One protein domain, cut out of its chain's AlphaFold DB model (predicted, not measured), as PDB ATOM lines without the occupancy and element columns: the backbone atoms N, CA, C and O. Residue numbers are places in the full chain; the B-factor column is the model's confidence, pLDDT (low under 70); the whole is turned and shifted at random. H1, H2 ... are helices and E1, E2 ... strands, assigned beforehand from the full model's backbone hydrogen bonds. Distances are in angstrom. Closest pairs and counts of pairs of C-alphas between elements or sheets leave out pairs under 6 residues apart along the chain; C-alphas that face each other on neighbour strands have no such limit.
ATOM      1  N   SER A  14      46.675 -17.269  13.548       48.41
ATOM      2  CA  SER A  14      48.030 -16.714  13.419       48.41
ATOM      3  C   SER A  14      48.309 -16.151  12.015       48.41
ATOM      4  O   SER A  14      48.884 -15.065  11.904       48.41
ATOM      5  N   VAL A  15      47.808 -16.783  10.946       54.47
ATOM      6  CA  VAL A  15      47.918 -16.252   9.568       54.47
ATOM      7  C   VAL A  15      47.120 -14.949   9.390       54.47
ATOM      8  O   VAL A  15      47.610 -13.998   8.770       54.47
ATOM      9  N   LEU A  16      45.928 -14.851   9.989       47.88
ATOM     10  CA  LEU A  16      45.093 -13.640   9.953       47.88
ATOM     11  C   LEU A  16      45.743 -12.445  10.673       47.88
ATOM     12  O   LEU A  16      45.680 -11.315  10.181       47.88
ATOM     13  N   ILE A  17      46.411 -12.678  11.805       50.75
ATOM     14  CA  ILE A  17      47.074 -11.612  12.575       50.75
ATOM     15  C   ILE A  17      48.329 -11.100  11.846       50.75
ATOM     16  O   ILE A  17      48.542  -9.883  11.777       50.75
ATOM     17  N   ILE A  18      49.115 -11.988  11.226       51.84
ATOM     18  CA  ILE A  18      50.330 -11.609  10.483       51.84
ATOM     19  C   ILE A  18      49.979 -10.784   9.229       51.84
ATOM     20  O   ILE A  18      50.594  -9.739   8.992       51.84
ATOM     21  N   GLY A  19      48.921 -11.144   8.488       48.38
ATOM     22  CA  GLY A  19      48.447 -10.351   7.339       48.38
ATOM     23  C   GLY A  19      47.960  -8.936   7.710       48.38
ATOM     24  O   GLY A  19      48.085  -7.977   6.936       48.38
ATOM     25  N   CYS A  20      47.458  -8.760   8.934       45.94
ATOM     26  CA  CYS A  20      46.919  -7.489   9.421       45.94
ATOM     27  C   CYS A  20      48.007  -6.532   9.963       45.94
ATOM     28  O   CYS A  20      47.837  -5.304   9.958       45.94
ATOM     29  N   ALA A  21      49.145  -7.073  10.410       46.28
ATOM     30  CA  ALA A  21      50.304  -6.293  10.848       46.28
ATOM     31  C   ALA A  21      51.161  -5.810   9.662       46.28
ATOM     32  O   ALA A  21      51.579  -4.644   9.631       46.28
ATOM     33  N   ASP A  22      51.357  -6.659   8.649       47.41
ATOM     34  CA  ASP A  22      52.164  -6.324   7.469       47.41
ATOM     35  C   ASP A  22      51.499  -5.230   6.612       47.41
ATOM     36  O   ASP A  22      52.119  -4.232   6.225       47.41
ATOM     37  N   SER A  23      50.175  -5.299   6.444       51.09
ATOM     38  CA  SER A  23      49.404  -4.263   5.740       51.09
ATOM     39  C   SER A  23      49.510  -2.873   6.392       51.09
ATOM     40  O   SER A  23      49.590  -1.860   5.685       51.09
ATOM     41  N   ARG A  24      49.593  -2.787   7.728       53.16
ATOM     42  CA  ARG A  24      49.761  -1.512   8.453       53.16
ATOM     43  C   ARG A  24      51.165  -0.924   8.305       53.16
ATOM     44  O   ARG A  24      51.291   0.290   8.105       53.16
ATOM     45  N   LYS A  25      52.221  -1.744   8.354       48.94
ATOM     46  CA  LYS A  25      53.613  -1.277   8.193       48.94
ATOM     47  C   LYS A  25      53.890  -0.841   6.749       48.94
ATOM     48  O   LYS A  25      54.485   0.220   6.533       48.94
ATOM     49  N   ARG A  26      53.344  -1.567   5.764       53.62
ATOM     50  CA  ARG A  26      53.396  -1.200   4.336       53.62
ATOM     51  C   ARG A  26      52.718   0.149   4.072       53.62
ATOM     52  O   ARG A  26      53.306   0.994   3.396       53.62
ATOM     53  N   ARG A  27      51.547   0.411   4.677       50.47
ATOM     54  CA  ARG A  27      50.847   1.712   4.580       50.47
ATOM     55  C   ARG A  27      51.677   2.885   5.126       50.47
ATOM     56  O   ARG A  27      51.709   3.934   4.490       50.47
ATOM     57  N   ARG A  28      52.399   2.733   6.245       53.56
ATOM     58  CA  ARG A  28      53.217   3.827   6.827       53.56
ATOM     59  C   ARG A  28      54.424   4.220   5.965       53.56
ATOM     60  O   ARG A  28      54.691   5.411   5.805       53.56
ATOM     61  N   ASN A  29      55.134   3.250   5.381       53.28
ATOM     62  CA  ASN A  29      56.267   3.536   4.485       53.28
ATOM     63  C   ASN A  29      55.822   4.128   3.146       53.28
ATOM     64  O   ASN A  29      56.523   4.953   2.558       53.28
ATOM     65  N   LEU A  30      54.625   3.755   2.702       52.16
ATOM     66  CA  LEU A  30      53.962   4.378   1.577       52.16
ATOM     67  C   LEU A  30      53.776   5.883   1.860       52.16
ATOM     68  O   LEU A  30      54.430   6.674   1.193       52.16
ATOM     69  N   PHE A  31      53.078   6.294   2.922       48.50
ATOM     70  CA  PHE A  31      52.868   7.715   3.277       48.50
ATOM     71  C   PHE A  31      54.118   8.630   3.232       48.50
ATOM     72  O   PHE A  31      54.009   9.787   2.815       48.50
ATOM     73  N   LYS A  32      55.322   8.157   3.599       54.16
ATOM     74  CA  LYS A  32      56.566   8.957   3.480       54.16
ATOM     75  C   LYS A  32      57.012   9.181   2.028       54.16
ATOM     76  O   LYS A  32      57.491  10.263   1.697       54.16
ATOM     77  N   ARG A  33      56.798   8.208   1.136       53.69
ATOM     78  CA  ARG A  33      57.108   8.306  -0.306       53.69
ATOM     79  C   ARG A  33      56.141   9.252  -1.046       53.69
ATOM     80  O   ARG A  33      56.399   9.636  -2.183       53.69
ATOM     81  N   TRP A  34      55.040   9.647  -0.396       55.50
ATOM     82  CA  TRP A  34      53.852  10.266  -1.004       55.50
ATOM     83  C   TRP A  34      53.847  11.794  -1.018       55.50
ATOM     84  O   TRP A  34      53.103  12.405  -1.784       55.50
ATOM     85  N   LYS A  35      54.740  12.451  -0.263       59.53
ATOM     86  CA  LYS A  35      54.977  13.899  -0.422       59.53
ATOM     87  C   LYS A  35      55.547  14.253  -1.810       59.53
ATOM     88  O   LYS A  35      55.636  15.442  -2.104       59.53
ATOM     89  N   ASN A  36      55.819  13.267  -2.672       63.97
ATOM     90  CA  ASN A  36      56.632  13.397  -3.878       63.97
ATOM     91  C   ASN A  36      55.906  13.104  -5.202       63.97
ATOM     92  O   ASN A  36      56.590  12.831  -6.187       63.97
ATOM     93  N   PHE A  37      54.570  13.139  -5.291       74.81
ATOM     94  CA  PHE A  37      53.962  13.184  -6.628       74.81
ATOM     95  C   PHE A  37      54.431  14.463  -7.336       74.81
ATOM     96  O   PHE A  37      54.084  15.571  -6.936       74.81
ATOM     97  N   LYS A  38      55.304  14.291  -8.336       82.38
ATOM     98  CA  LYS A  38      55.908  15.381  -9.117       82.38
ATOM     99  C   LYS A  38      55.124  15.691 -10.398       82.38
ATOM    100  O   LYS A  38      55.367  16.738 -10.988       82.38
ATOM    101  N   SER A  39      54.241  14.782 -10.831       85.38
ATOM    102  CA  SER A  39      53.447  14.893 -12.062       85.38
ATOM    103  C   SER A  39      52.263  13.914 -12.101       85.38
ATOM    104  O   SER A  39      52.263  12.899 -11.398       85.38
ATOM    105  N   ASP A  40      51.312  14.153 -13.009       86.44
ATOM    106  CA  ASP A  40      50.185  13.250 -13.305       86.44
ATOM    107  C   ASP A  40      50.622  11.857 -13.784       86.44
ATOM    108  O   ASP A  40      49.944  10.851 -13.545       86.44
ATOM    109  N   ARG A  41      51.795  11.754 -14.423       87.88
ATOM    110  CA  ARG A  41      52.375  10.463 -14.827       87.88
ATOM    111  C   ARG A  41      52.714   9.600 -13.611       87.88
ATOM    112  O   ARG A  41      52.529   8.384 -13.654       87.88
ATOM    113  N   ALA A  42      53.180  10.215 -12.522       88.81
ATOM    114  CA  ALA A  42      53.459   9.502 -11.278       88.81
ATOM    115  C   ALA A  42      52.166   9.003 -10.616       88.81
ATOM    116  O   ALA A  42      52.127   7.859 -10.163       88.81
ATOM    117  N   ILE A  43      51.104   9.815 -10.637       87.88
ATOM    118  CA  ILE A  43      49.770   9.437 -10.147       87.88
ATOM    119  C   ILE A  43      49.211   8.273 -10.975       87.88
ATOM    120  O   ILE A  43      48.806   7.255 -10.424       87.88
ATOM    121  N   SER A  44      49.286   8.360 -12.304       88.44
ATOM    122  CA  SER A  44      48.827   7.294 -13.210       88.44
ATOM    123  C   SER A  44      49.556   5.972 -12.968       88.44
ATOM    124  O   SER A  44      48.934   4.913 -12.914       88.44
ATOM    125  N   ARG A  45      50.885   6.017 -12.801       89.94
ATOM    126  CA  ARG A  45      51.691   4.825 -12.500       89.94
ATOM    127  C   ARG A  45      51.301   4.218 -11.153       89.94
ATOM    128  O   ARG A  45      51.244   2.999 -11.036       89.94
ATOM    129  N   TYR A  46      51.036   5.066 -10.164       88.38
ATOM    130  CA  TYR A  46      50.570   4.636  -8.854       88.38
ATOM    131  C   TYR A  46      49.216   3.924  -8.961       88.38
ATOM    132  O   TYR A  46      49.117   2.768  -8.567       88.38
ATOM    133  N   LEU A  47      48.218   4.542  -9.595       89.56
ATOM    134  CA  LEU A  47      46.894   3.943  -9.805       89.56
ATOM    135  C   LEU A  47      46.976   2.601 -10.560       89.56
ATOM    136  O   LEU A  47      46.394   1.604 -10.127       89.56
ATOM    137  N   LYS A  48      47.812   2.530 -11.608       90.19
ATOM    138  CA  LYS A  48      48.084   1.289 -12.354       90.19
ATOM    139  C   LYS A  48      48.632   0.174 -11.458       90.19
ATOM    140  O   LYS A  48      48.214  -0.971 -11.603       90.19
ATOM    141  N   TRP A  49      49.534   0.488 -10.526       89.56
ATOM    142  CA  TRP A  49      50.087  -0.508  -9.599       89.56
ATOM    143  C   TRP A  49      49.004  -1.114  -8.696       89.56
ATOM    144  O   TRP A  49      49.014  -2.318  -8.447       89.56
ATOM    145  N   TYR A  50      48.024  -0.308  -8.286       85.50
ATOM    146  CA  TYR A  50      46.876  -0.747  -7.487       85.50
ATOM    147  C   TYR A  50      45.719  -1.313  -8.321       85.50
ATOM    148  O   TYR A  50      44.688  -1.679  -7.759       85.50
ATOM    149  N   ARG A  51      45.878  -1.413  -9.649       89.94
ATOM    150  CA  ARG A  51      44.840  -1.894 -10.579       89.94
ATOM    151  C   ARG A  51      43.501  -1.172 -10.371       89.94
ATOM    152  O   ARG A  51      42.435  -1.795 -10.380       89.94
ATOM    153  N   THR A  52      43.579   0.134 -10.142       91.38
ATOM    154  CA  THR A  52      42.430   1.026  -9.990       91.38
ATOM    155  C   THR A  52      42.605   2.219 -10.922       91.38
ATOM    156  O   THR A  52      43.724   2.591 -11.267       91.38
ATOM    157  N   ASP A  53      41.502   2.793 -11.368       92.38
ATOM    158  CA  ASP A  53      41.440   4.004 -12.196       92.38
ATOM    159  C   ASP A  53      41.291   5.277 -11.358       92.38
ATOM    160  O   ASP A  53      41.623   6.372 -11.813       92.38
ATOM    161  N   SER A  54      40.802   5.106 -10.135       92.44
ATOM    162  CA  SER A  54      40.436   6.152  -9.204       92.44
ATOM    163  C   SER A  54      40.646   5.690  -7.765       92.44
ATOM    164  O   SER A  54      40.692   4.485  -7.490       92.44
ATOM    165  N   MET A  55      40.832   6.629  -6.843       91.12
ATOM    166  CA  MET A  55      40.952   6.320  -5.421       91.12
ATOM    167  C   MET A  55      40.633   7.540  -4.557       91.12
ATOM    168  O   MET A  55      41.129   8.636  -4.827       91.12
ATOM    169  N   LEU A  56      39.879   7.330  -3.475       88.69
ATOM    170  CA  LEU A  56      39.762   8.304  -2.389       88.69
ATOM    171  C   LEU A  56      41.090   8.359  -1.631       88.69
ATOM    172  O   LEU A  56      41.575   7.352  -1.117       88.69
ATOM    173  N   TRP A  57      41.709   9.531  -1.605       84.31
ATOM    174  CA  TRP A  57      43.072   9.700  -1.119       84.31
ATOM    175  C   TRP A  57      43.127  10.189   0.319       84.31
ATOM    176  O   TRP A  57      43.722   9.547   1.186       84.31
ATOM    177  N   LYS A  58      42.525  11.346   0.583       84.56
ATOM    178  CA  LYS A  58      42.493  11.951   1.913       84.56
ATOM    179  C   LYS A  58      41.153  12.589   2.133       84.56
ATOM    180  O   LYS A  58      40.865  13.592   1.498       84.56
ATOM    181  N   CYS A  59      40.410  12.068   3.091       84.62
ATOM    182  CA  CYS A  59      39.269  12.768   3.643       84.62
ATOM    183  C   CYS A  59      39.662  13.353   4.994       84.62
ATOM    184  O   CYS A  59      40.276  12.673   5.822       84.62
ATOM    185  N   ARG A  60      39.380  14.637   5.194       78.00
ATOM    186  CA  ARG A  60      39.586  15.289   6.485       78.00
ATOM    187  C   ARG A  60      38.282  15.251   7.258       78.00
ATOM    188  O   ARG A  60      37.256  15.701   6.762       78.00
ATOM    189  N   ASN A  61      38.365  14.759   8.490       66.12
ATOM    190  CA  ASN A  61      37.286  14.932   9.447       66.12
ATOM    191  C   ASN A  61      37.122  16.417   9.751       66.12
ATOM    192  O   ASN A  61      38.111  17.123   9.967       66.12
ATOM    193  N   ALA A  62      35.877  16.871   9.809       62.72
ATOM    194  CA  ALA A  62      35.549  18.176  10.347       62.72
ATOM    195  C   ALA A  62      35.205  18.017  11.833       62.72
ATOM    196  O   ALA A  62      34.054  18.116  12.239       62.72
ATOM    197  N   ILE A  63      36.222  17.722  12.649       54.94
ATOM    198  CA  ILE A  63      36.103  17.787  14.111       54.94
ATOM    199  C   ILE A  63      36.524  19.201  14.497       54.94
ATOM    200  O   ILE A  63      37.717  19.499  14.562       54.94
ATOM    201  N   LYS A  64      35.558  20.099  14.682       54.62
ATOM    202  CA  LYS A  64      35.805  21.482  15.111       54.62
ATOM    203  C   LYS A  64      34.940  21.776  16.331       54.62
ATOM    204  O   LYS A  64      33.744  21.521  16.318       54.62
ATOM    205  N   ARG A  65      35.558  22.272  17.405       50.22
ATOM    206  CA  ARG A  65      34.882  22.517  18.687       50.22
ATOM    207  C   ARG A  65      34.043  23.785  18.585       50.22
ATOM    208  O   ARG A  65      34.568  24.801  18.152       50.22
ATOM    209  N   TYR A  66      32.789  23.758  19.047       48.94
ATOM    210  CA  TYR A  66      31.866  24.909  19.027       48.94
ATOM    211  C   TYR A  66      32.435  26.181  19.706       48.94
ATOM    212  O   TYR A  66      32.102  27.292  19.316       48.94
ATOM    213  N   MET A  67      33.348  26.031  20.677       45.75
ATOM    214  CA  MET A  67      34.009  27.145  21.384       45.75
ATOM    215  C   MET A  67      34.927  27.999  20.491       45.75
ATOM    216  O   MET A  67      35.092  29.182  20.773       45.75
ATOM    217  N   ASP A  68      35.476  27.442  19.404       53.31
ATOM    218  CA  ASP A  68      36.343  28.189  18.476       53.31
ATOM    219  C   ASP A  68      35.543  29.166  17.583       53.31
ATOM    220  O   ASP A  68      36.132  29.909  16.801       53.31
ATOM    221  N   TRP A  69      34.205  29.170  17.687       54.06
ATOM    222  CA  TRP A  69      33.284  29.859  16.767       54.06
ATOM    223  C   TRP A  69      32.531  31.036  17.383       54.06
ATOM    224  O   TRP A  69      31.598  31.528  16.767       54.06
ATOM    225  N   GLY A  70      32.922  31.478  18.584       45.56
ATOM    226  CA  GLY A  70      32.527  32.762  19.175       45.56
ATOM    227  C   GLY A  70      31.085  33.215  18.909       45.56
ATOM    228  O   GLY A  70      30.860  34.003  18.010       45.56
ATOM    229  N   LYS A  71      30.123  32.790  19.742       52.88
ATOM    230  CA  LYS A  71      28.733  33.309  19.853       52.88
ATOM    231  C   LYS A  71      27.836  33.320  18.596       52.88
ATOM    232  O   LYS A  71      26.628  33.454  18.779       52.88
ATOM    233  N   GLU A  72      28.347  33.123  17.387       56.72
ATOM    234  CA  GLU A  72      27.565  33.162  16.149       56.72
ATOM    235  C   GLU A  72      27.296  31.750  15.600       56.72
ATOM    236  O   GLU A  72      28.150  30.862  15.706       56.72
ATOM    237  N   PRO A  73      26.101  31.496  15.031       66.19
ATOM    238  CA  PRO A  73      25.827  30.236  14.356       66.19
ATOM    239  C   PRO A  73      26.825  30.047  13.211       66.19
ATOM    240  O   PRO A  73      27.069  30.956  12.420       66.19
ATOM    241  N   MET A  74      27.405  28.849  13.118       73.44
ATOM    242  CA  MET A  74      28.343  28.519  12.050       73.44
ATOM    243  C   MET A  74      27.643  28.722  10.702       73.44
ATOM    244  O   MET A  74      26.640  28.078  10.413       73.44
ATOM    245  N   SER A  75      28.159  29.635   9.879       83.62
ATOM    246  CA  SER A  75      27.553  29.954   8.582       83.62
ATOM    247  C   SER A  75      27.735  28.820   7.574       83.62
ATOM    248  O   SER A  75      26.867  28.587   6.734       83.62
ATOM    249  N   SER A  76      28.845  28.078   7.673       87.81
ATOM    250  CA  SER A  76      29.063  26.870   6.880       87.81
ATOM    251  C   SER A  76      30.077  25.895   7.487       87.81
ATOM    252  O   SER A  76      31.013  26.292   8.181       87.81
ATOM    253  N   LEU A  77      29.903  24.611   7.171       88.56
ATOM    254  CA  LEU A  77      30.822  23.509   7.454       88.56
ATOM    255  C   LEU A  77      31.293  22.897   6.131       88.56
ATOM    256  O   LEU A  77      30.480  22.622   5.253       88.56
ATOM    257  N   GLU A  78      32.595  22.651   5.982       90.31
ATOM    258  CA  GLU A  78      33.151  21.993   4.795       90.31
ATOM    259  C   GLU A  78      33.760  20.635   5.152       90.31
ATOM    260  O   GLU A  78      34.676  20.551   5.974       90.31
ATOM    261  N   LEU A  79      33.294  19.579   4.485       92.06
ATOM    262  CA  LEU A  79      33.957  18.276   4.459       92.06
ATOM    263  C   LEU A  79      34.816  18.197   3.205       92.06
ATOM    264  O   LEU A  79      34.361  18.521   2.111       92.06
ATOM    265  N   TYR A  80      36.062  17.766   3.358       90.88
ATOM    266  CA  TYR A  80      37.051  17.796   2.285       90.88
ATOM    267  C   TYR A  80      37.572  16.396   1.990       90.88
ATOM    268  O   TYR A  80      38.033  15.714   2.909       90.88
ATOM    269  N   CYS A  81      37.564  16.014   0.712       91.94
ATOM    270  CA  CYS A  81      38.166  14.786   0.214       91.94
ATOM    271  C   CYS A  81      39.000  15.027  -1.050       91.94
ATOM    272  O   CYS A  81      38.566  15.681  -1.988       91.94
ATOM    273  N   GLU A  82      40.186  14.431  -1.096       92.25
ATOM    274  CA  GLU A  82      41.053  14.384  -2.275       92.25
ATOM    275  C   GLU A  82      40.806  13.078  -3.032       92.25
ATOM    276  O   GLU A  82      40.743  12.008  -2.416       92.25
ATOM    277  N   VAL A  83      40.730  13.145  -4.355       92.75
ATOM    278  CA  VAL A  83      40.597  11.990  -5.246       92.75
ATOM    279  C   VAL A  83      41.749  11.978  -6.238       92.75
ATOM    280  O   VAL A  83      42.081  12.995  -6.844       92.75
ATOM    281  N   LEU A  84      42.345  10.804  -6.431       93.00
ATOM    282  CA  LEU A  84      43.307  10.561  -7.500       93.00
ATOM    283  C   LEU A  84      42.634   9.797  -8.633       93.00
ATOM    284  O   LEU A  84      41.935   8.823  -8.371       93.00
ATOM    285  N   GLY A  85      42.928  10.170  -9.873       92.31
ATOM    286  CA  GLY A  85      42.493   9.469 -11.075       92.31
ATOM    287  C   GLY A  85      41.239  10.048 -11.718       92.31
ATOM    288  O   GLY A  85      40.918  11.219 -11.538       92.31
ATOM    289  N   THR A  86      40.569   9.221 -12.517       91.62
ATOM    290  CA  THR A  86      39.385   9.626 -13.284       91.62
ATOM    291  C   THR A  86      38.123   9.256 -12.523       91.62
ATOM    292  O   THR A  86      37.947   8.101 -12.148       91.62
ATOM    293  N   VAL A  87      37.227  10.218 -12.323       92.56
ATOM    294  CA  VAL A  87      35.977  10.027 -11.578       92.56
ATOM    295  C   VAL A  87      34.813   9.885 -12.549       92.56
ATOM    296  O   VAL A  87      34.673  10.708 -13.449       92.56
ATOM    297  N   LYS A  88      33.982   8.855 -12.364       94.44
ATOM    298  CA  LYS A  88      32.712   8.701 -13.087       94.44
ATOM    299  C   LYS A  88      31.565   9.341 -12.311       94.44
ATOM    300  O   LYS A  88      30.776  10.082 -12.883       94.44
ATOM    301  N   SER A  89      31.480   9.059 -11.015       94.19
ATOM    302  CA  SER A  89      30.495   9.663 -10.120       94.19
ATOM    303  C   SER A  89      31.047   9.778  -8.704       94.19
ATOM    304  O   SER A  89      31.959   9.044  -8.304       94.19
ATOM    305  N   LEU A  90      30.504  10.735  -7.956       94.44
ATOM    306  CA  LEU A  90      30.828  10.958  -6.558       94.44
ATOM    307  C   LEU A  90      29.548  11.326  -5.817       94.44
ATOM    308  O   LEU A  90      28.936  12.355  -6.089       94.44
ATOM    309  N   ASP A  91      29.169  10.462  -4.887       96.06
ATOM    310  CA  ASP A  91      27.968  10.599  -4.079       96.06
ATOM    311  C   ASP A  91      28.347  10.809  -2.613       96.06
ATOM    312  O   ASP A  91      29.339  10.263  -2.122       96.06
ATOM    313  N   TRP A  92      27.513  11.559  -1.899       96.31
ATOM    314  CA  TRP A  92      27.623  11.735  -0.456       96.31
ATOM    315  C   TRP A  92      26.415  11.140   0.250       96.31
ATOM    316  O   TRP A  92      25.297  11.199  -0.257       96.31
ATOM    317  N   TYR A  93      26.652  10.592   1.435       97.31
ATOM    318  CA  TYR A  93      25.636  10.019   2.302       97.31
ATOM    319  C   TYR A  93      25.805  10.575   3.713       97.31
ATOM    320  O   TYR A  93      26.935  10.796   4.150       97.31
ATOM    321  N   HIS A  94      24.703  10.759   4.431       96.62
ATOM    322  CA  HIS A  94      24.673  11.097   5.853       96.62
ATOM    323  C   HIS A  94      23.872  10.030   6.588       96.62
ATOM    324  O   HIS A  94      22.727   9.749   6.238       96.62
ATOM    325  N   ASN A  95      24.510   9.373   7.557       96.69
ATOM    326  CA  ASN A  95      23.938   8.269   8.332       96.69
ATOM    327  C   ASN A  95      23.300   7.173   7.448       96.69
ATOM    328  O   ASN A  95      22.255   6.622   7.774       96.69
ATOM    329  N   GLY A  96      23.935   6.873   6.307       95.94
ATOM    330  CA  GLY A  96      23.478   5.866   5.340       95.94
ATOM    331  C   GLY A  96      22.500   6.375   4.276       95.94
ATOM    332  O   GLY A  96      22.318   5.706   3.262       95.94
ATOM    333  N   ASN A  97      21.938   7.574   4.433       97.31
ATOM    334  CA  ASN A  97      21.004   8.157   3.471       97.31
ATOM    335  C   ASN A  97      21.744   9.005   2.441       97.31
ATOM    336  O   ASN A  97      22.575   9.835   2.808       97.31
ATOM    337  N   LYS A  98      21.443   8.818   1.150       96.62
ATOM    338  CA  LYS A  98      22.051   9.622   0.082       96.62
ATOM    339  C   LYS A  98      21.652  11.087   0.260       96.62
ATOM    340  O   LYS A  98      20.468  11.402   0.347       96.62
ATOM    341  N   LEU A  99      22.641  11.974   0.296       95.81
ATOM    342  CA  LEU A  99      22.400  13.407   0.351       95.81
ATOM    343  C   LEU A  99      21.878  13.888  -0.999       95.81
ATOM    344  O   LEU A  99      22.468  13.606  -2.045       95.81
ATOM    345  N   ASN A 100      20.793  14.653  -0.958       93.81
ATOM    346  CA  ASN A 100      20.340  15.398  -2.117       93.81
ATOM    347  C   ASN A 100      21.158  16.691  -2.210       93.81
ATOM    348  O   ASN A 100      21.093  17.537  -1.317       93.81
ATOM    349  N   LEU A 101      21.986  16.804  -3.249       92.56
ATOM    350  CA  LEU A 101      22.819  17.981  -3.469       92.56
ATOM    351  C   LEU A 101      21.951  19.111  -4.033       92.56
ATOM    352  O   LEU A 101      21.200  18.910  -4.983       92.56
ATOM    353  N   GLY A 102      22.062  20.297  -3.444       87.38
ATOM    354  CA  GLY A 102      21.166  21.425  -3.683       87.38
ATOM    355  C   GLY A 102      20.700  22.060  -2.372       87.38
ATOM    356  O   GLY A 102      20.726  21.445  -1.304       87.38
ATOM    357  N   GLY A 103      20.302  23.331  -2.434       90.75
ATOM    358  CA  GLY A 103      19.901  24.088  -1.247       90.75
ATOM    359  C   GLY A 103      21.052  24.236  -0.248       90.75
ATOM    360  O   GLY A 103      22.021  24.944  -0.516       90.75
ATOM    361  N   ARG A 104      20.952  23.568   0.910       93.06
ATOM    362  CA  ARG A 104      21.944  23.687   1.994       93.06
ATOM    363  C   ARG A 104      23.239  22.905   1.757       93.06
ATOM    364  O   ARG A 104      24.237  23.236   2.389       93.06
ATOM    365  N   TYR A 105      23.234  21.892   0.886       94.62
ATOM    366  CA  TYR A 105      24.414  21.075   0.579       94.62
ATOM    367  C   TYR A 105      24.920  21.390  -0.826       94.62
ATOM    368  O   TYR A 105      24.208  21.189  -1.808       94.62
ATOM    369  N   VAL A 106      26.166  21.841  -0.934       94.62
ATOM    370  CA  VAL A 106      26.809  22.177  -2.206       94.62
ATOM    371  C   VAL A 106      28.072  21.345  -2.374       94.62
ATOM    372  O   VAL A 106      28.949  21.340  -1.510       94.62
ATOM    373  N   LEU A 107      28.173  20.655  -3.509       93.38
ATOM    374  CA  LEU A 107      29.391  19.970  -3.917       93.38
ATOM    375  C   LEU A 107      30.245  20.915  -4.762       93.38
ATOM    376  O   LEU A 107      29.810  21.394  -5.804       93.38
ATOM    377  N   ILE A 108      31.475  21.148  -4.323       91.38
ATOM    378  CA  ILE A 108      32.469  21.941  -5.039       91.38
ATOM    379  C   ILE A 108      33.595  20.996  -5.444       91.38
ATOM    380  O   ILE A 108      34.182  20.327  -4.593       91.38
ATOM    381  N   ALA A 109      33.902  20.950  -6.734       90.75
ATOM    382  CA  ALA A 109      35.022  20.193  -7.271       90.75
ATOM    383  C   ALA A 109      35.988  21.155  -7.957       90.75
ATOM    384  O   ALA A 109      35.570  21.997  -8.752       90.75
ATOM    385  N   PHE A 110      37.275  21.039  -7.657       89.69
ATOM    386  CA  PHE A 110      38.308  21.819  -8.326       89.69
ATOM    387  C   PHE A 110      39.566  20.974  -8.528       89.69
ATOM    388  O   PHE A 110      39.815  20.020  -7.782       89.69
ATOM    389  N   PRO A 111      40.364  21.280  -9.558       87.44
ATOM    390  CA  PRO A 111      41.626  20.591  -9.758       87.44
ATOM    391  C   PRO A 111      42.611  20.892  -8.628       87.44
ATOM    392  O   PRO A 111      42.662  22.006  -8.105       87.44
ATOM    393  N   HIS A 112      43.424  19.899  -8.273       88.12
ATOM    394  CA  HIS A 112      44.405  20.036  -7.209       88.12
ATOM    395  C   HIS A 112      45.606  20.865  -7.668       88.12
ATOM    396  O   HIS A 112      46.237  20.582  -8.695       88.12
ATOM    397  N   TYR A 113      45.981  21.840  -6.839       85.75
ATOM    398  CA  TYR A 113      47.194  22.630  -7.014       85.75
ATOM    399  C   TYR A 113      48.164  22.391  -5.867       85.75
ATOM    400  O   TYR A 113      47.823  22.515  -4.690       85.75
ATOM    401  N   ARG A 114      49.427  22.117  -6.200       82.62
ATOM    402  CA  ARG A 114      50.482  21.957  -5.196       82.62
ATOM    403  C   ARG A 114      51.762  22.644  -5.634       82.62
ATOM    404  O   ARG A 114      52.350  22.279  -6.647       82.62
ATOM    405  N   LYS A 115      52.220  23.613  -4.830       83.69
ATOM    406  CA  LYS A 115      53.416  24.435  -5.109       83.69
ATOM    407  C   LYS A 115      53.361  25.098  -6.498       83.69
ATOM    408  O   LYS A 115      54.306  24.986  -7.273       83.69
ATOM    409  N   GLY A 116      52.218  25.701  -6.832       84.50
ATOM    410  CA  GLY A 116      51.997  26.371  -8.121       84.50
ATOM    411  C   GLY A 116      51.830  25.438  -9.326       84.50
ATOM    412  O   GLY A 116      51.759  25.917 -10.449       84.50
ATOM    413  N   ARG A 117      51.771  24.114  -9.126       85.31
ATOM    414  CA  ARG A 117      51.568  23.141 -10.210       85.31
ATOM    415  C   ARG A 117      50.164  22.565 -10.187       85.31
ATOM    416  O   ARG A 117      49.696  22.158  -9.125       85.31
ATOM    417  N   TYR A 118      49.569  22.493 -11.369       87.69
ATOM    418  CA  TYR A 118      48.295  21.843 -11.654       87.69
ATOM    419  C   TYR A 118      48.471  20.329 -11.853       87.69
ATOM    420  O   TYR A 118      49.453  19.894 -12.462       87.69
ATOM    421  N   PHE A 119      47.514  19.543 -11.359       88.38
ATOM    422  CA  PHE A 119      47.448  18.092 -11.544       88.38
ATOM    423  C   PHE A 119      46.077  17.700 -12.103       88.38
ATOM    424  O   PHE A 119      45.077  17.740 -11.390       88.38
ATOM    425  N   SER A 120      46.021  17.281 -13.367       87.81
ATOM    426  CA  SER A 120      44.764  16.902 -14.034       87.81
ATOM    427  C   SER A 120      44.125  15.640 -13.455       87.81
ATOM    428  O   SER A 120      42.916  15.449 -13.555       87.81
ATOM    429  N   LYS A 121      44.931  14.765 -12.842       89.25
ATOM    430  CA  LYS A 121      44.478  13.490 -12.260       89.25
ATOM    431  C   LYS A 121      44.372  13.539 -10.746       89.25
ATOM    432  O   LYS A 121      44.425  12.496 -10.094       89.25
ATOM    433  N   TRP A 122      44.293  14.730 -10.176       92.62
ATOM    434  CA  TRP A 122      44.097  14.927  -8.753       92.62
ATOM    435  C   TRP A 122      43.032  15.999  -8.586       92.62
ATOM    436  O   TRP A 122      43.224  17.146  -8.980       92.62
ATOM    437  N   LEU A 123      41.892  15.598  -8.042       92.00
ATOM    438  CA  LEU A 123      40.743  16.460  -7.827       92.00
ATOM    439  C   LEU A 123      40.508  16.626  -6.333       92.00
ATOM    440  O   LEU A 123      40.601  15.665  -5.567       92.00
ATOM    441  N   ASP A 124      40.168  17.841  -5.942       91.12
ATOM    442  CA  ASP A 124      39.765  18.176  -4.590       91.12
ATOM    443  C   ASP A 124      38.249  18.386  -4.580       91.12
ATOM    444  O   ASP A 124      37.709  19.226  -5.304       91.12
ATOM    445  N   PHE A 125      37.558  17.608  -3.753       92.56
ATOM    446  CA  PHE A 125      36.117  17.678  -3.555       92.56
ATOM    447  C   PHE A 125      35.809  18.250  -2.178       92.56
ATOM    448  O   PHE A 125      36.375  17.832  -1.162       92.56
ATOM    449  N   ARG A 126      34.870  19.191  -2.136       91.94
ATOM    450  CA  ARG A 126      34.331  19.761  -0.905       91.94
ATOM    451  C   ARG A 126      32.825  19.621  -0.885       91.94
ATOM    452  O   ARG A 126      32.155  20.108  -1.790       91.94
ATOM    453  N   LEU A 127      32.304  19.005   0.166       93.88
ATOM    454  CA  LEU A 127      30.900  19.123   0.520       93.88
ATOM    455  C   LEU A 127      30.771  20.296   1.488       93.88
ATOM    456  O   LEU A 127      31.223  20.208   2.630       93.88
ATOM    457  N   ARG A 128      30.192  21.399   1.020       92.50
ATOM    458  CA  ARG A 128      29.859  22.554   1.850       92.50
ATOM    459  C   ARG A 128      28.414  22.434   2.319       92.50
ATOM    460  O   ARG A 128      27.515  22.218   1.514       92.50
ATOM    461  N   MET A 129      28.211  22.607   3.613       93.12
ATOM    462  CA  MET A 129      26.916  22.638   4.274       93.12
ATOM    463  C   MET A 129      26.700  24.029   4.854       93.12
ATOM    464  O   MET A 129      27.550  24.504   5.603       93.12
ATOM    465  N   TYR A 130      25.597  24.683   4.513       91.75
ATOM    466  CA  TYR A 130      25.244  25.997   5.046       91.75
ATOM    467  C   TYR A 130      24.382  25.877   6.299       91.75
ATOM    468  O   TYR A 130      23.490  25.034   6.353       91.75
ATOM    469  N   PHE A 131      24.648  26.741   7.280       89.62
ATOM    470  CA  PHE A 131      23.944  26.798   8.567       89.62
ATOM    471  C   PHE A 131      23.825  25.435   9.286       89.62
ATOM    472  O   PHE A 131      22.720  25.033   9.653       89.62
ATOM    473  N   PRO A 132      24.941  24.700   9.472       90.25
ATOM    474  CA  PRO A 132      24.953  23.420  10.177       90.25
ATOM    475  C   PRO A 132      24.362  23.515  11.591       90.25
ATOM    476  O   PRO A 132      24.652  24.437  12.359       90.25
ATOM    477  N   THR A 133      23.586  22.502  11.954       88.38
ATOM    478  CA  THR A 133      22.933  22.347  13.255       88.38
ATOM    479  C   THR A 133      23.438  21.100  13.985       88.38
ATOM    480  O   THR A 133      24.204  20.303  13.451       88.38
ATOM    481  N   THR A 134      22.994  20.888  15.226       87.81
ATOM    482  CA  THR A 134      23.316  19.666  15.983       87.81
ATOM    483  C   THR A 134      22.832  18.390  15.285       87.81
ATOM    484  O   THR A 134      23.467  17.349  15.445       87.81
ATOM    485  N   GLU A 135      21.744  18.466  14.510       90.31
ATOM    486  CA  GLU A 135      21.158  17.339  13.763       90.31
ATOM    487  C   GLU A 135      22.041  16.886  12.595       90.31
ATOM    488  O   GLU A 135      22.009  15.722  12.202       90.31
ATOM    489  N   ASP A 136      22.894  17.779  12.088       91.69
ATOM    490  CA  ASP A 136      23.847  17.470  11.026       91.69
ATOM    491  C   ASP A 136      25.063  16.675  11.534       91.69
ATOM    492  O   ASP A 136      25.926  16.288  10.743       91.69
ATOM    493  N   SER A 137      25.149  16.396  12.840       90.94
ATOM    494  CA  SER A 137      26.160  15.494  13.403       90.94
ATOM    495  C   SER A 137      25.951  14.058  12.910       90.94
ATOM    496  O   SER A 137      24.837  13.627  12.606       90.94
ATOM    497  N   GLY A 138      27.028  13.279  12.839       93.31
ATOM    498  CA  GLY A 138      26.965  11.865  12.480       93.31
ATOM    499  C   GLY A 138      28.064  11.424  11.526       93.31
ATOM    500  O   GLY A 138      29.165  11.984  11.491       93.31
ATOM    501  N   ILE A 139      27.765  10.368  10.775       94.56
ATOM    502  CA  ILE A 139      28.696   9.746   9.837       94.56
ATOM    503  C   ILE A 139      28.352  10.214   8.433       94.56
ATOM    504  O   ILE A 139      27.267   9.942   7.921       94.56
ATOM    505  N   TYR A 140      29.306  10.879   7.797       95.31
ATOM    506  CA  TYR A 140      29.250  11.203   6.383       95.31
ATOM    507  C   TYR A 140      30.081  10.192   5.609       95.31
ATOM    508  O   TYR A 140      31.244   9.958   5.936       95.31
ATOM    509  N   THR A 141      29.506   9.613   4.567       95.69
ATOM    510  CA  THR A 141      30.207   8.684   3.683       95.69
ATOM    511  C   THR A 141      30.320   9.315   2.310       95.69
ATOM    512  O   THR A 141      29.315   9.678   1.703       95.69
ATOM    513  N   VAL A 142      31.546   9.434   1.807       95.25
ATOM    514  CA  VAL A 142      31.782   9.727   0.393       95.25
ATOM    515  C   VAL A 142      31.945   8.407  -0.347       95.25
ATOM    516  O   VAL A 142      32.728   7.548   0.067       95.25
ATOM    517  N   ARG A 143      31.202   8.241  -1.438       96.56
ATOM    518  CA  ARG A 143      31.282   7.091  -2.337       96.56
ATOM    519  C   ARG A 143      31.747   7.574  -3.699       96.56
ATOM    520  O   ARG A 143      31.072   8.354  -4.362       96.56
ATOM    521  N   LEU A 144      32.904   7.087  -4.112       96.00
ATOM    522  CA  LEU A 144      33.524   7.366  -5.397       96.00
ATOM    523  C   LEU A 144      33.336   6.165  -6.322       96.00
ATOM    524  O   LEU A 144      33.646   5.045  -5.919       96.00
ATOM    525  N   GLN A 145      32.921   6.395  -7.566       96.19
ATOM    526  CA  GLN A 145      32.938   5.377  -8.615       96.19
ATOM    527  C   GLN A 145      33.888   5.780  -9.744       96.19
ATOM    528  O   GLN A 145      33.794   6.881 -10.297       96.19
ATOM    529  N   GLY A 146      34.796   4.872 -10.100       93.81
ATOM    530  CA  GLY A 146      35.665   5.014 -11.268       93.81
ATOM    531  C   GLY A 146      35.018   4.513 -12.570       93.81
ATOM    532  O   GLY A 146      34.011   3.801 -12.529       93.81
ATOM    533  N   PRO A 147      35.592   4.835 -13.743       93.94
ATOM    534  CA  PRO A 147      35.184   4.292 -15.047       93.94
ATOM    535  C   PRO A 147      35.045   2.761 -15.117       93.94
ATOM    536  O   PRO A 147      34.155   2.252 -15.789       93.94
ATOM    537  N   SER A 148      35.887   2.026 -14.396       93.69
ATOM    538  CA  SER A 148      35.892   0.563 -14.274       93.69
ATOM    539  C   SER A 148      34.723   0.003 -13.460       93.69
ATOM    540  O   SER A 148      34.609  -1.211 -13.307       93.69
ATOM    541  N   GLY A 149      33.884   0.867 -12.882       92.25
ATOM    542  CA  GLY A 149      32.765   0.488 -12.023       92.25
ATOM    543  C   GLY A 149      33.159   0.200 -10.574       92.25
ATOM    544  O   GLY A 149      32.271   0.101  -9.728       92.25
ATOM    545  N   LYS A 150      34.460   0.126 -10.259       92.00
ATOM    546  CA  LYS A 150      34.941  -0.045  -8.883       92.00
ATOM    547  C   LYS A 150      34.534   1.140  -8.016       92.00
ATOM    548  O   LYS A 150      34.716   2.298  -8.400       92.00
ATOM    549  N   THR A 151      34.027   0.823  -6.832       93.94
ATOM    550  CA  THR A 151      33.605   1.800  -5.834       93.94
ATOM    551  C   THR A 151      34.617   1.892  -4.703       93.94
ATOM    552  O   THR A 151      35.123   0.877  -4.222       93.94
ATOM    553  N   HIS A 152      34.883   3.112  -4.253       93.50
ATOM    554  CA  HIS A 152      35.682   3.399  -3.066       93.50
ATOM    555  C   HIS A 152      34.842   4.213  -2.099       93.50
ATOM    556  O   HIS A 152      34.172   5.158  -2.511       93.50
ATOM    557  N   GLU A 153      34.902   3.874  -0.817       94.81
ATOM    558  CA  GLU A 153      34.151   4.567   0.224       94.81
ATOM    559  C   GLU A 153      35.067   5.016   1.352       94.81
ATOM    560  O   GLU A 153      36.030   4.330   1.706       94.81
ATOM    561  N   GLN A 154      34.754   6.171   1.929       93.25
ATOM    562  CA  GLN A 154      35.442   6.681   3.105       93.25
ATOM    563  C   GLN A 154      34.438   7.360   4.034       93.25
ATOM    564  O   GLN A 154      33.664   8.218   3.613       93.25
ATOM    565  N   ASN A 155      34.502   6.988   5.311       92.00
ATOM    566  CA  ASN A 155      33.679   7.576   6.360       92.00
ATOM    567  C   ASN A 155      34.394   8.768   7.002       92.00
ATOM    568  O   ASN A 155      35.608   8.724   7.234       92.00
ATOM    569  N   ILE A 156      33.614   9.800   7.302       90.69
ATOM    570  CA  ILE A 156      34.002  11.058   7.928       90.69
ATOM    571  C   ILE A 156      33.071  11.274   9.118       90.69
ATOM    572  O   ILE A 156      31.852  11.284   8.968       90.69
ATOM    573  N   PHE A 157      33.644  11.453  10.303       89.06
ATOM    574  CA  PHE A 157      32.870  11.702  11.517       89.06
ATOM    575  C   PHE A 157      32.746  13.204  11.752       89.06
ATOM    576  O   PHE A 157      33.757  13.918  11.748       89.06
ATOM    577  N   VAL A 158      31.513  13.662  11.947       89.31
ATOM    578  CA  VAL A 158      31.157  15.060  12.192       89.31
ATOM    579  C   VAL A 158      30.433  15.146  13.529       89.31
ATOM    580  O   VAL A 158      29.460  14.433  13.759       89.31
ATOM    581  N   ASP A 159      30.912  16.020  14.409       86.69
ATOM    582  CA  ASP A 159      30.322  16.279  15.723       86.69
ATOM    583  C   ASP A 159      30.116  17.787  15.879       86.69
ATOM    584  O   ASP A 159      31.083  18.555  15.893       86.69
ATOM    585  N   ILE A 160      28.849  18.196  15.961       83.00
ATOM    586  CA  ILE A 160      28.398  19.575  16.163       83.00
ATOM    587  C   ILE A 160      27.693  19.633  17.525       83.00
ATOM    588  O   ILE A 160      26.515  19.962  17.641       83.00
ATOM    589  N   SER A 161      28.384  19.241  18.593       72.56
ATOM    590  CA  SER A 161      27.835  19.288  19.949       72.56
ATOM    591  C   SER A 161      27.854  20.705  20.537       72.56
ATOM    592  O   SER A 161      28.859  21.421  20.518       72.56
ATOM    593  N   LYS A 162      26.722  21.109  21.135       65.38
ATOM    594  CA  LYS A 162      26.654  22.279  22.022       65.38
ATOM    595  C   LYS A 162      27.382  21.923  23.319       65.38
ATOM    596  O   LYS A 162      26.991  20.982  24.008       65.38
ATOM    597  N   PHE A 163      28.433  22.658  23.676       56.25
ATOM    598  CA  PHE A 163      29.102  22.432  24.956       56.25
ATOM    599  C   PHE A 163      28.142  22.817  26.092       56.25
ATOM    600  O   PHE A 163      27.662  23.950  26.137       56.25
ATOM    601  N   LYS A 164      27.867  21.904  27.033       51.38
ATOM    602  CA  LYS A 164      27.278  22.296  28.321       51.38
ATOM    603  C   LYS A 164      28.319  23.152  29.029       51.38
ATOM    604  O   LYS A 164      29.390  22.650  29.365       51.38
TER     605      LYS A 164
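What this domain is: This is residues 14 to 164 of the 195 residues of the protein "uncharacterized protein LOC106178655" of Lingula unguis (UniProt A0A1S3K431). Two antiparallel sheets lie face to face as a sandwich, a twisted one of four strands, E1, E2, E5 and E4, and a smaller one of three, E3, E6 and E7; H2 packs across one end of the larger sheet, and the long helix H1, residues 14 to 36, sticks out from the same end as a free arm. H3 is a single short turn at the far end of the sandwich, in the loop from E1 to E2. The printed part has 151 residues, with three named helices and seven named strands in the order H1, H2, E1, H3, E2, E3, E4, E5, E6, E7, and its class is mixed, helices and strands. The sheets run E1, E2, E5, E4 and E3, E6, E7. The whole is only just compact, close to loose, with a radius of gyration of the C-alphas of 17.7 A, and it spans 48 by 43 by 31 A.

How they stand to each other: H1, residues 14 to 36, stands free and touches no helix. After a tight link comes H2, residues 40 to 49, which is on the sheet of E1, residues 54 to 60, E2, residues 76 to 85, E5, residues 117 to 130, and E4, residues 105 to 114. Its height over the sheet is 8.6 A, and it and the sheet form two layers, a helix on one face of a sheet. H2 lies over E5 and, only just, over E1 and E2, with 3 C-alphas on each of these two. On the local plane it runs slantwise to the strands, at 54 degrees to E5; the closest C-alphas of H2 and E5 are those of Asp 40 and Lys 121, 5.8 A apart. E1 and E2 are antiparallel, with N 57 and O 82 within hydrogen-bond range at 2.8 A. H3, residues 66 to 69, lies between them along the chain and is not on the sheet. E2 and E5 are antiparallel, with N 81 and O 125 at 2.9 A. E4 and E5 form a hairpin, with N 108 and O 126 at 2.8 A; E4 bends by 57 degrees at residue 111 and E5 by 91 degrees at residue 121. In the second sheet E3, residues 89 to 94, is antiparallel to E6, residues 138 to 145, with N 91 and O 143 at 2.9 A. E6 and E7, residues 151 to 158, form a hairpin, with N 140 and O 156 at 2.8 A. The sheets make a sandwich, two sheets face to face: the parts that face each other are 9.3 A centre to centre, and the strands of the one stand at 32 degrees to those of the other. The closest C-alphas of E1 and E7 are those of Leu 56 and His 152, 6.4 A apart. Every O i to N i+4 pair is within hydrogen-bond range in H2, and 14 of 19 are in H1; H3 is too short for such a pair.

Where its parts are: H1 begins at C-alpha 14, (48.030, -16.714, 13.419), and measures 35.8 A; H2 measures 14.2 A. E1 is 18.2 A long, E2 28.4 A, E3 17.1 A, E4 26.7 A and E5 30.6 A. E2 begins at C-alpha 76, (29.063, 26.870, 6.880). E6 is 22.9 A long, and E7, 22.5 A, ends at C-alpha 158, (31.157, 15.060, 12.192). H3 measures 5.6 A.

The domain as a whole: The C-alphas farthest apart are those of Val 15 and Lys 71, 54.1 A. The printed part has no cut, and no link is long. The mean pLDDT of the printed part is 80.8; residues 14 to 36, 61 to 73 and 162 to 164 are under 70.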